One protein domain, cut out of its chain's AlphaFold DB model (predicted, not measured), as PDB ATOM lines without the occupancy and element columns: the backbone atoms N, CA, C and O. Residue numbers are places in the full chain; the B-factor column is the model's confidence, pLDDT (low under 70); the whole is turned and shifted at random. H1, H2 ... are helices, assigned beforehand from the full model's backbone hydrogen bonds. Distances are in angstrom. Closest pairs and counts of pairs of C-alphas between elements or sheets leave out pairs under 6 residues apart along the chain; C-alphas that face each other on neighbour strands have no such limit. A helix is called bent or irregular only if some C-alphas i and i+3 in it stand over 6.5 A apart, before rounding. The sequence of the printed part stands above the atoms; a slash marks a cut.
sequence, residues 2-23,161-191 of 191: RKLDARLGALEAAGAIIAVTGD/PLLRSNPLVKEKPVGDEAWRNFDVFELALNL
ATOM      1  N   ARG A   2     122.626 130.930  63.286       96.56
ATOM      2  CA  ARG A   2     122.259 129.980  64.376       96.56
ATOM      3  C   ARG A   2     122.680 128.509  64.183       96.56
ATOM      4  O   ARG A   2     123.159 127.880  65.110       96.56
ATOM      5  N   LYS A   3     122.511 127.957  62.974       97.50
ATOM      6  CA  LYS A   3     122.920 126.569  62.678       97.50
ATOM      7  C   LYS A   3     124.441 126.368  62.706       97.50
ATOM      8  O   LYS A   3     124.884 125.278  63.036       97.50
ATOM      9  N   LEU A   4     125.207 127.386  62.308       96.19
ATOM     10  CA  LEU A   4     126.669 127.347  62.346       96.19
ATOM     11  C   LEU A   4     127.141 127.402  63.799       96.19
ATOM     12  O   LEU A   4     127.871 126.520  64.219       96.19
ATOM     13  N   ASP A   5     126.634 128.369  64.559       96.81
ATOM     14  CA  ASP A   5     126.914 128.544  65.987       96.81
ATOM     15  C   ASP A   5     126.705 127.247  66.789       96.81
ATOM     16  O   ASP A   5     127.627 126.760  67.435       96.81
ATOM     17  N   ALA A   6     125.555 126.586  66.613       97.88
ATOM     18  CA  ALA A   6     125.276 125.302  67.261       97.88
ATOM     19  C   ALA A   6     126.279 124.188  66.894       97.88
ATOM     20  O   ALA A   6     126.588 123.335  67.722       97.88
ATOM     21  N   ARG A   7     126.789 124.170  65.653       97.75
ATOM     22  CA  ARG A   7     127.801 123.190  65.222       97.75
ATOM     23  C   ARG A   7     129.178 123.503  65.793       97.75
ATOM     24  O   ARG A   7     129.872 122.573  66.183       97.75
ATOM     25  N   LEU A   8     129.553 124.781  65.851       96.88
ATOM     26  CA  LEU A   8     130.795 125.210  66.491       96.88
ATOM     27  C   LEU A   8     130.763 124.841  67.980       96.88
ATOM     28  O   LEU A   8     131.677 124.178  68.450       96.88
ATOM     29  N   GLY A   9     129.666 125.129  68.687       97.00
ATOM     30  CA  GLY A   9     129.506 124.725  70.089       97.00
ATOM     31  C   GLY A   9     129.587 123.208  70.301       97.00
ATOM     32  O   GLY A   9     130.207 122.752  71.251       97.00
ATOM     33  N   ALA A  10     129.028 122.400  69.395       98.12
ATOM     34  CA  ALA A  10     129.135 120.941  69.493       98.12
ATOM     35  C   ALA A  10     130.575 120.422  69.307       98.12
ATOM     36  O   ALA A  10     130.964 119.459  69.964       98.12
ATOM     37  N   LEU A  11     131.359 121.041  68.417       97.62
ATOM     38  CA  LEU A  11     132.773 120.702  68.219       97.62
ATOM     39  C   LEU A  11     133.619 121.106  69.435       97.62
ATOM     40  O   LEU A  11     134.483 120.344  69.862       97.62
ATOM     41  N   GLU A  12     133.339 122.270  70.016       96.94
ATOM     42  CA  GLU A  12     134.044 122.786  71.193       96.94
ATOM     43  C   GLU A  12     133.739 121.929  72.428       96.94
ATOM     44  O   GLU A  12     134.663 121.468  73.095       96.94
ATOM     45  N   ALA A  13     132.471 121.565  72.644       97.31
ATOM     46  CA  ALA A  13     132.060 120.633  73.696       97.31
ATOM     47  C   ALA A  13     132.673 119.226  73.549       97.31
ATOM     48  O   ALA A  13     132.819 118.509  74.538       97.31
ATOM     49  N   ALA A  14     133.047 118.824  72.330       98.00
ATOM     50  CA  ALA A  14     133.774 117.581  72.068       98.00
ATOM     51  C   ALA A  14     135.293 117.693  72.325       98.00
ATOM     52  O   ALA A  14     136.020 116.718  72.126       98.00
ATOM     53  N   GLY A  15     135.779 118.857  72.770       96.00
ATOM     54  CA  GLY A  15     137.176 119.110  73.118       96.00
ATOM     55  C   GLY A  15     138.030 119.676  71.981       96.00
ATOM     56  O   GLY A  15     139.251 119.727  72.122       96.00
ATOM     57  N   ALA A  16     137.435 120.090  70.858       96.25
ATOM     58  CA  ALA A  16     138.185 120.730  69.781       96.25
ATOM     59  C   ALA A  16     138.528 122.191  70.119       96.25
ATOM     60  O   ALA A  16     137.697 122.930  70.642       96.25
ATOM     61  N   ILE A  17     139.725 122.634  69.728       95.06
ATOM     62  CA  ILE A  17     140.028 124.063  69.583       95.06
ATOM     63  C   ILE A  17     139.487 124.498  68.226       95.06
ATOM     64  O   ILE A  17     139.810 123.894  67.203       95.06
ATOM     65  N   ILE A  18     138.665 125.544  68.209       96.25
ATOM     66  CA  ILE A  18     138.054 126.036  66.976       96.25
ATOM     67  C   ILE A  18     138.588 127.420  66.669       96.25
ATOM     68  O   ILE A  18     138.435 128.327  67.481       96.25
ATOM     69  N   ALA A  19     139.133 127.591  65.468       95.81
ATOM     70  CA  ALA A  19     139.380 128.898  64.884       95.81
ATOM     71  C   ALA A  19     138.442 129.125  63.688       95.81
ATOM     72  O   ALA A  19     138.201 128.213  62.896       95.81
ATOM     73  N   VAL A  20     137.870 130.326  63.577       96.56
ATOM     74  CA  VAL A  20     136.879 130.683  62.551       96.56
ATOM     75  C   VAL A  20     137.329 131.933  61.812       96.56
ATOM     76  O   VAL A  20     137.632 132.951  62.431       96.56
ATOM     77  N   THR A  21     137.298 131.869  60.484       97.31
ATOM     78  CA  THR A  21     137.479 133.020  59.596       97.31
ATOM     79  C   THR A  21     136.629 132.872  58.331       97.31
ATOM     80  O   THR A  21     135.822 131.944  58.233       97.31
ATOM     81  N   GLY A  22     136.773 133.799  57.385       96.06
ATOM     82  CA  GLY A  22     136.199 133.716  56.044       96.06
ATOM     83  C   GLY A  22     137.275 133.730  54.959       96.06
ATOM     84  O   GLY A  22     138.440 134.041  55.200       96.06
ATOM     85  N   ASP A  23     136.874 133.409  53.742       97.25
ATOM     86  CA  ASP A  23     137.653 133.655  52.530       97.25
ATOM     87  C   ASP A  23     137.568 135.129  52.109       97.25
ATOM     88  O   ASP A  23     138.588 135.745  51.811       97.25
ATOM     89  N   PRO A 161     136.345 138.406  60.146       93.88
ATOM     90  CA  PRO A 161     136.538 137.935  61.507       93.88
ATOM     91  C   PRO A 161     137.685 136.919  61.554       93.88
ATOM     92  O   PRO A 161     137.825 136.083  60.660       93.88
ATOM     93  N   LEU A 162     138.458 136.956  62.634       92.81
ATOM     94  CA  LEU A 162     139.409 135.915  62.997       92.81
ATOM     95  C   LEU A 162     139.176 135.587  64.474       92.81
ATOM     96  O   LEU A 162     139.459 136.393  65.357       92.81
ATOM     97  N   LEU A 163     138.530 134.451  64.729       92.62
ATOM     98  CA  LEU A 163     138.011 134.073  66.044       92.62
ATOM     99  C   LEU A 163     138.642 132.763  66.500       92.62
ATOM    100  O   LEU A 163     138.919 131.904  65.669       92.62
ATOM    101  N   ARG A 164     138.781 132.580  67.815       92.50
ATOM    102  CA  ARG A 164     139.197 131.327  68.456       92.50
ATOM    103  C   ARG A 164     138.266 131.015  69.627       92.50
ATOM    104  O   ARG A 164     137.856 131.935  70.331       92.50
ATOM    105  N   SER A 165     137.932 129.743  69.841       93.50
ATOM    106  CA  SER A 165     137.013 129.303  70.902       93.50
ATOM    107  C   SER A 165     137.563 129.522  72.311       93.50
ATOM    108  O   SER A 165     136.801 129.782  73.236       93.50
ATOM    109  N   ASN A 166     138.887 129.453  72.468       88.00
ATOM    110  CA  ASN A 166     139.546 129.524  73.766       88.00
ATOM    111  C   ASN A 166     140.416 130.788  73.843       88.00
ATOM    112  O   ASN A 166     141.020 131.176  72.834       88.00
ATOM    113  N   PRO A 167     140.556 131.404  75.031       86.06
ATOM    114  CA  PRO A 167     141.497 132.496  75.236       86.06
ATOM    115  C   PRO A 167     142.923 132.086  74.869       86.06
ATOM    116  O   PRO A 167     143.336 130.945  75.098       86.06
ATOM    117  N   LEU A 168     143.681 133.028  74.319       82.88
ATOM    118  CA  LEU A 168     145.111 132.850  74.097       82.88
ATOM    119  C   LEU A 168     145.845 132.765  75.433       82.88
ATOM    120  O   LEU A 168     145.469 133.423  76.413       82.88
ATOM    121  N   VAL A 169     146.899 131.956  75.482       73.25
ATOM    122  CA  VAL A 169     147.761 131.894  76.664       73.25
ATOM    123  C   VAL A 169     148.519 133.221  76.753       73.25
ATOM    124  O   VAL A 169     149.197 133.614  75.809       73.25
ATOM    125  N   LYS A 170     148.398 133.919  77.893       59.88
ATOM    126  CA  LYS A 170     148.897 135.292  78.147       59.88
ATOM    127  C   LYS A 170     150.386 135.542  77.841       59.88
ATOM    128  O   LYS A 170     150.821 136.687  77.911       59.88
ATOM    129  N   GLU A 171     151.163 134.504  77.561       59.53
ATOM    130  CA  GLU A 171     152.610 134.579  77.346       59.53
ATOM    131  C   GLU A 171     152.994 135.077  75.947       59.53
ATOM    132  O   GLU A 171     154.086 135.620  75.784       59.53
ATOM    133  N   LYS A 172     152.103 134.961  74.953       58.50
ATOM    134  CA  LYS A 172     152.314 135.555  73.627       58.50
ATOM    135  C   LYS A 172     151.477 136.830  73.499       58.50
ATOM    136  O   LYS A 172     150.252 136.730  73.395       58.50
ATOM    137  N   PRO A 173     152.081 138.031  73.531       59.84
ATOM    138  CA  PRO A 173     151.353 139.236  73.172       59.84
ATOM    139  C   PRO A 173     150.880 139.097  71.724       59.84
ATOM    140  O   PRO A 173     151.689 138.924  70.817       59.84
ATOM    141  N   VAL A 174     149.567 139.166  71.514       63.91
ATOM    142  CA  VAL A 174     149.009 139.466  70.194       63.91
ATOM    143  C   VAL A 174     149.408 140.906  69.915       63.91
ATOM    144  O   VAL A 174     148.830 141.823  70.498       63.91
ATOM    145  N   GLY A 175     150.473 141.102  69.141       63.88
ATOM    146  CA  GLY A 175     150.890 142.436  68.727       63.88
ATOM    147  C   GLY A 175     149.845 143.090  67.821       63.88
ATOM    148  O   GLY A 175     148.879 142.448  67.402       63.88
ATOM    149  N   ASP A 176     150.094 144.342  67.440       66.31
ATOM    150  CA  ASP A 176     149.375 145.033  66.355       66.31
ATOM    151  C   ASP A 176     149.737 144.450  64.967       66.31
ATOM    152  O   ASP A 176     149.894 145.171  63.982       66.31
ATOM    153  N   GLU A 177     149.941 143.134  64.883       67.75
ATOM    154  CA  GLU A 177     150.208 142.447  63.628       67.75
ATOM    155  C   GLU A 177     148.989 142.568  62.709       67.75
ATOM    156  O   GLU A 177     147.833 142.492  63.140       67.75
ATOM    157  N   ALA A 178     149.246 142.764  61.416       80.69
ATOM    158  CA  ALA A 178     148.204 142.786  60.401       80.69
ATOM    159  C   ALA A 178     147.726 141.353  60.119       80.69
ATOM    160  O   ALA A 178     148.127 140.746  59.128       80.69
ATOM    161  N   TRP A 179     146.880 140.823  61.006       88.94
ATOM    162  CA  TRP A 179     146.293 139.488  60.897       88.94
ATOM    163  C   TRP A 179     145.648 139.253  59.531       88.94
ATOM    164  O   TRP A 179     144.838 140.052  59.048       88.94
ATOM    165  N   ARG A 180     145.972 138.112  58.929       94.06
ATOM    166  CA  ARG A 180     145.425 137.638  57.662       94.06
ATOM    167  C   ARG A 180     144.521 136.445  57.931       94.06
ATOM    168  O   ARG A 180     144.706 135.683  58.876       94.06
ATOM    169  N   ASN A 181     143.526 136.240  57.076       96.19
ATOM    170  CA  ASN A 181     142.645 135.078  57.202       96.19
ATOM    171  C   ASN A 181     143.410 133.745  57.101       96.19
ATOM    172  O   ASN A 181     143.033 132.768  57.742       96.19
ATOM    173  N   PHE A 182     144.515 133.705  56.356       96.19
ATOM    174  CA  PHE A 182     145.375 132.526  56.271       96.19
ATOM    175  C   PHE A 182     146.222 132.263  57.532       96.19
ATOM    176  O   PHE A 182     146.778 131.173  57.648       96.19
ATOM    177  N   ASP A 183     146.233 133.168  58.517       93.75
ATOM    178  CA  ASP A 183     146.866 132.949  59.830       93.75
ATOM    179  C   ASP A 183     145.968 132.148  60.789       93.75
ATOM    180  O   ASP A 183     146.342 131.852  61.923       93.75
ATOM    181  N   VAL A 184     144.766 131.750  60.352       94.62
ATOM    182  CA  VAL A 184     143.805 130.999  61.175       94.62
ATOM    183  C   VAL A 184     144.382 129.700  61.750       94.62
ATOM    184  O   VAL A 184     143.991 129.294  62.842       94.62
ATOM    185  N   PHE A 185     145.336 129.063  61.064       94.31
ATOM    186  CA  PHE A 185     146.021 127.877  61.583       94.31
ATOM    187  C   PHE A 185     147.098 128.206  62.618       94.31
ATOM    188  O   PHE A 185     147.232 127.451  63.576       94.31
ATOM    189  N   GLU A 186     147.809 129.330  62.482       91.06
ATOM    190  CA  GLU A 186     148.714 129.820  63.533       91.06
ATOM    191  C   GLU A 186     147.914 130.075  64.815       91.06
ATOM    192  O   GLU A 186     148.259 129.572  65.885       91.06
ATOM    193  N   LEU A 187     146.760 130.736  64.672       89.12
ATOM    194  CA  LEU A 187     145.822 130.976  65.764       89.12
ATOM    195  C   LEU A 187     145.263 129.681  66.381       89.12
ATOM    196  O   LEU A 187     144.989 129.635  67.578       89.12
ATOM    197  N   ALA A 188     145.046 128.636  65.581       91.12
ATOM    198  CA  ALA A 188     144.478 127.376  66.057       91.12
ATOM    199  C   ALA A 188     145.505 126.456  66.734       91.12
ATOM    200  O   ALA A 188     145.137 125.715  67.646       91.12
ATOM    201  N   LEU A 189     146.753 126.450  66.257       91.06
ATOM    202  CA  LEU A 189     147.743 125.418  66.588       91.06
ATOM    203  C   LEU A 189     148.871 125.913  67.491       91.06
ATOM    204  O   LEU A 189     149.392 125.130  68.283       91.06
ATOM    205  N   ASN A 190     149.255 127.184  67.372       86.12
ATOM    206  CA  ASN A 190     150.494 127.701  67.954       86.12
ATOM    207  C   ASN A 190     150.270 128.823  68.978       86.12
ATOM    208  O   ASN A 190     151.205 129.168  69.714       86.12
ATOM    209  N   LEU A 191     149.060 129.385  69.038       79.00
ATOM    210  CA  LEU A 191     148.615 130.423  69.978       79.00
ATOM    211  C   LEU A 191     147.449 129.892  70.823       79.00
ATOM    212  O   LEU A 191     147.359 130.226  72.028       79.00
TER     213      LEU A 191
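AT A GLANCE: This is residues 2 to 23 and 161 to 191 of the 191 residues of an uncharacterized protein of Friedmanniomyces simplex (UniProt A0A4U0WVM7). There is little regular structure here: two short helices, H1 and H2, lie on either side of a narrow middle made of two unnamed stretches, residues 18 to 23 and 161 to 165, and a long loop swings out from it before H2. Residues 2 to 7 of H1 stick out. The printed part has 53 residues, 21 of them in the named helices, H1 then H2, with no named strand; the class is all helix. It is only just compact, close to loose, with a radius of gyration of the C-alphas of 11.9 A and spans of 32 by 25 by 15 A.

HOW THE PARTS SIT: H1, residues 2 to 13, is apart from H2, residues 181 to 189. Residues 2 to 7, which belong to H1, stand free. Residues 19 to 20 pair with residues 163 to 164, antiparallel, in stretches too short to be named. Every O i to N i+4 pair is within hydrogen-bond range in H1, and 3 of 5 in H2. H2 is irregular: C-alphas 182 and 185 are 7.1 A apart.

IN THESE COORDINATES: H1 runs 16.4 A from C-alpha 2 at (122.259, 129.980, 64.376). H2 runs 14.4 A to C-alpha 189 at (147.743, 125.418, 66.588).

THE WHOLE: The two C-alphas farthest apart, those of Lys 3 and Glu 171, are 34.1 A apart. Residues 24 to 160 are not printed; C-alphas 23 and 161 are 10.0 A apart across the cut. Residues 170 to 177 have pLDDT under 70.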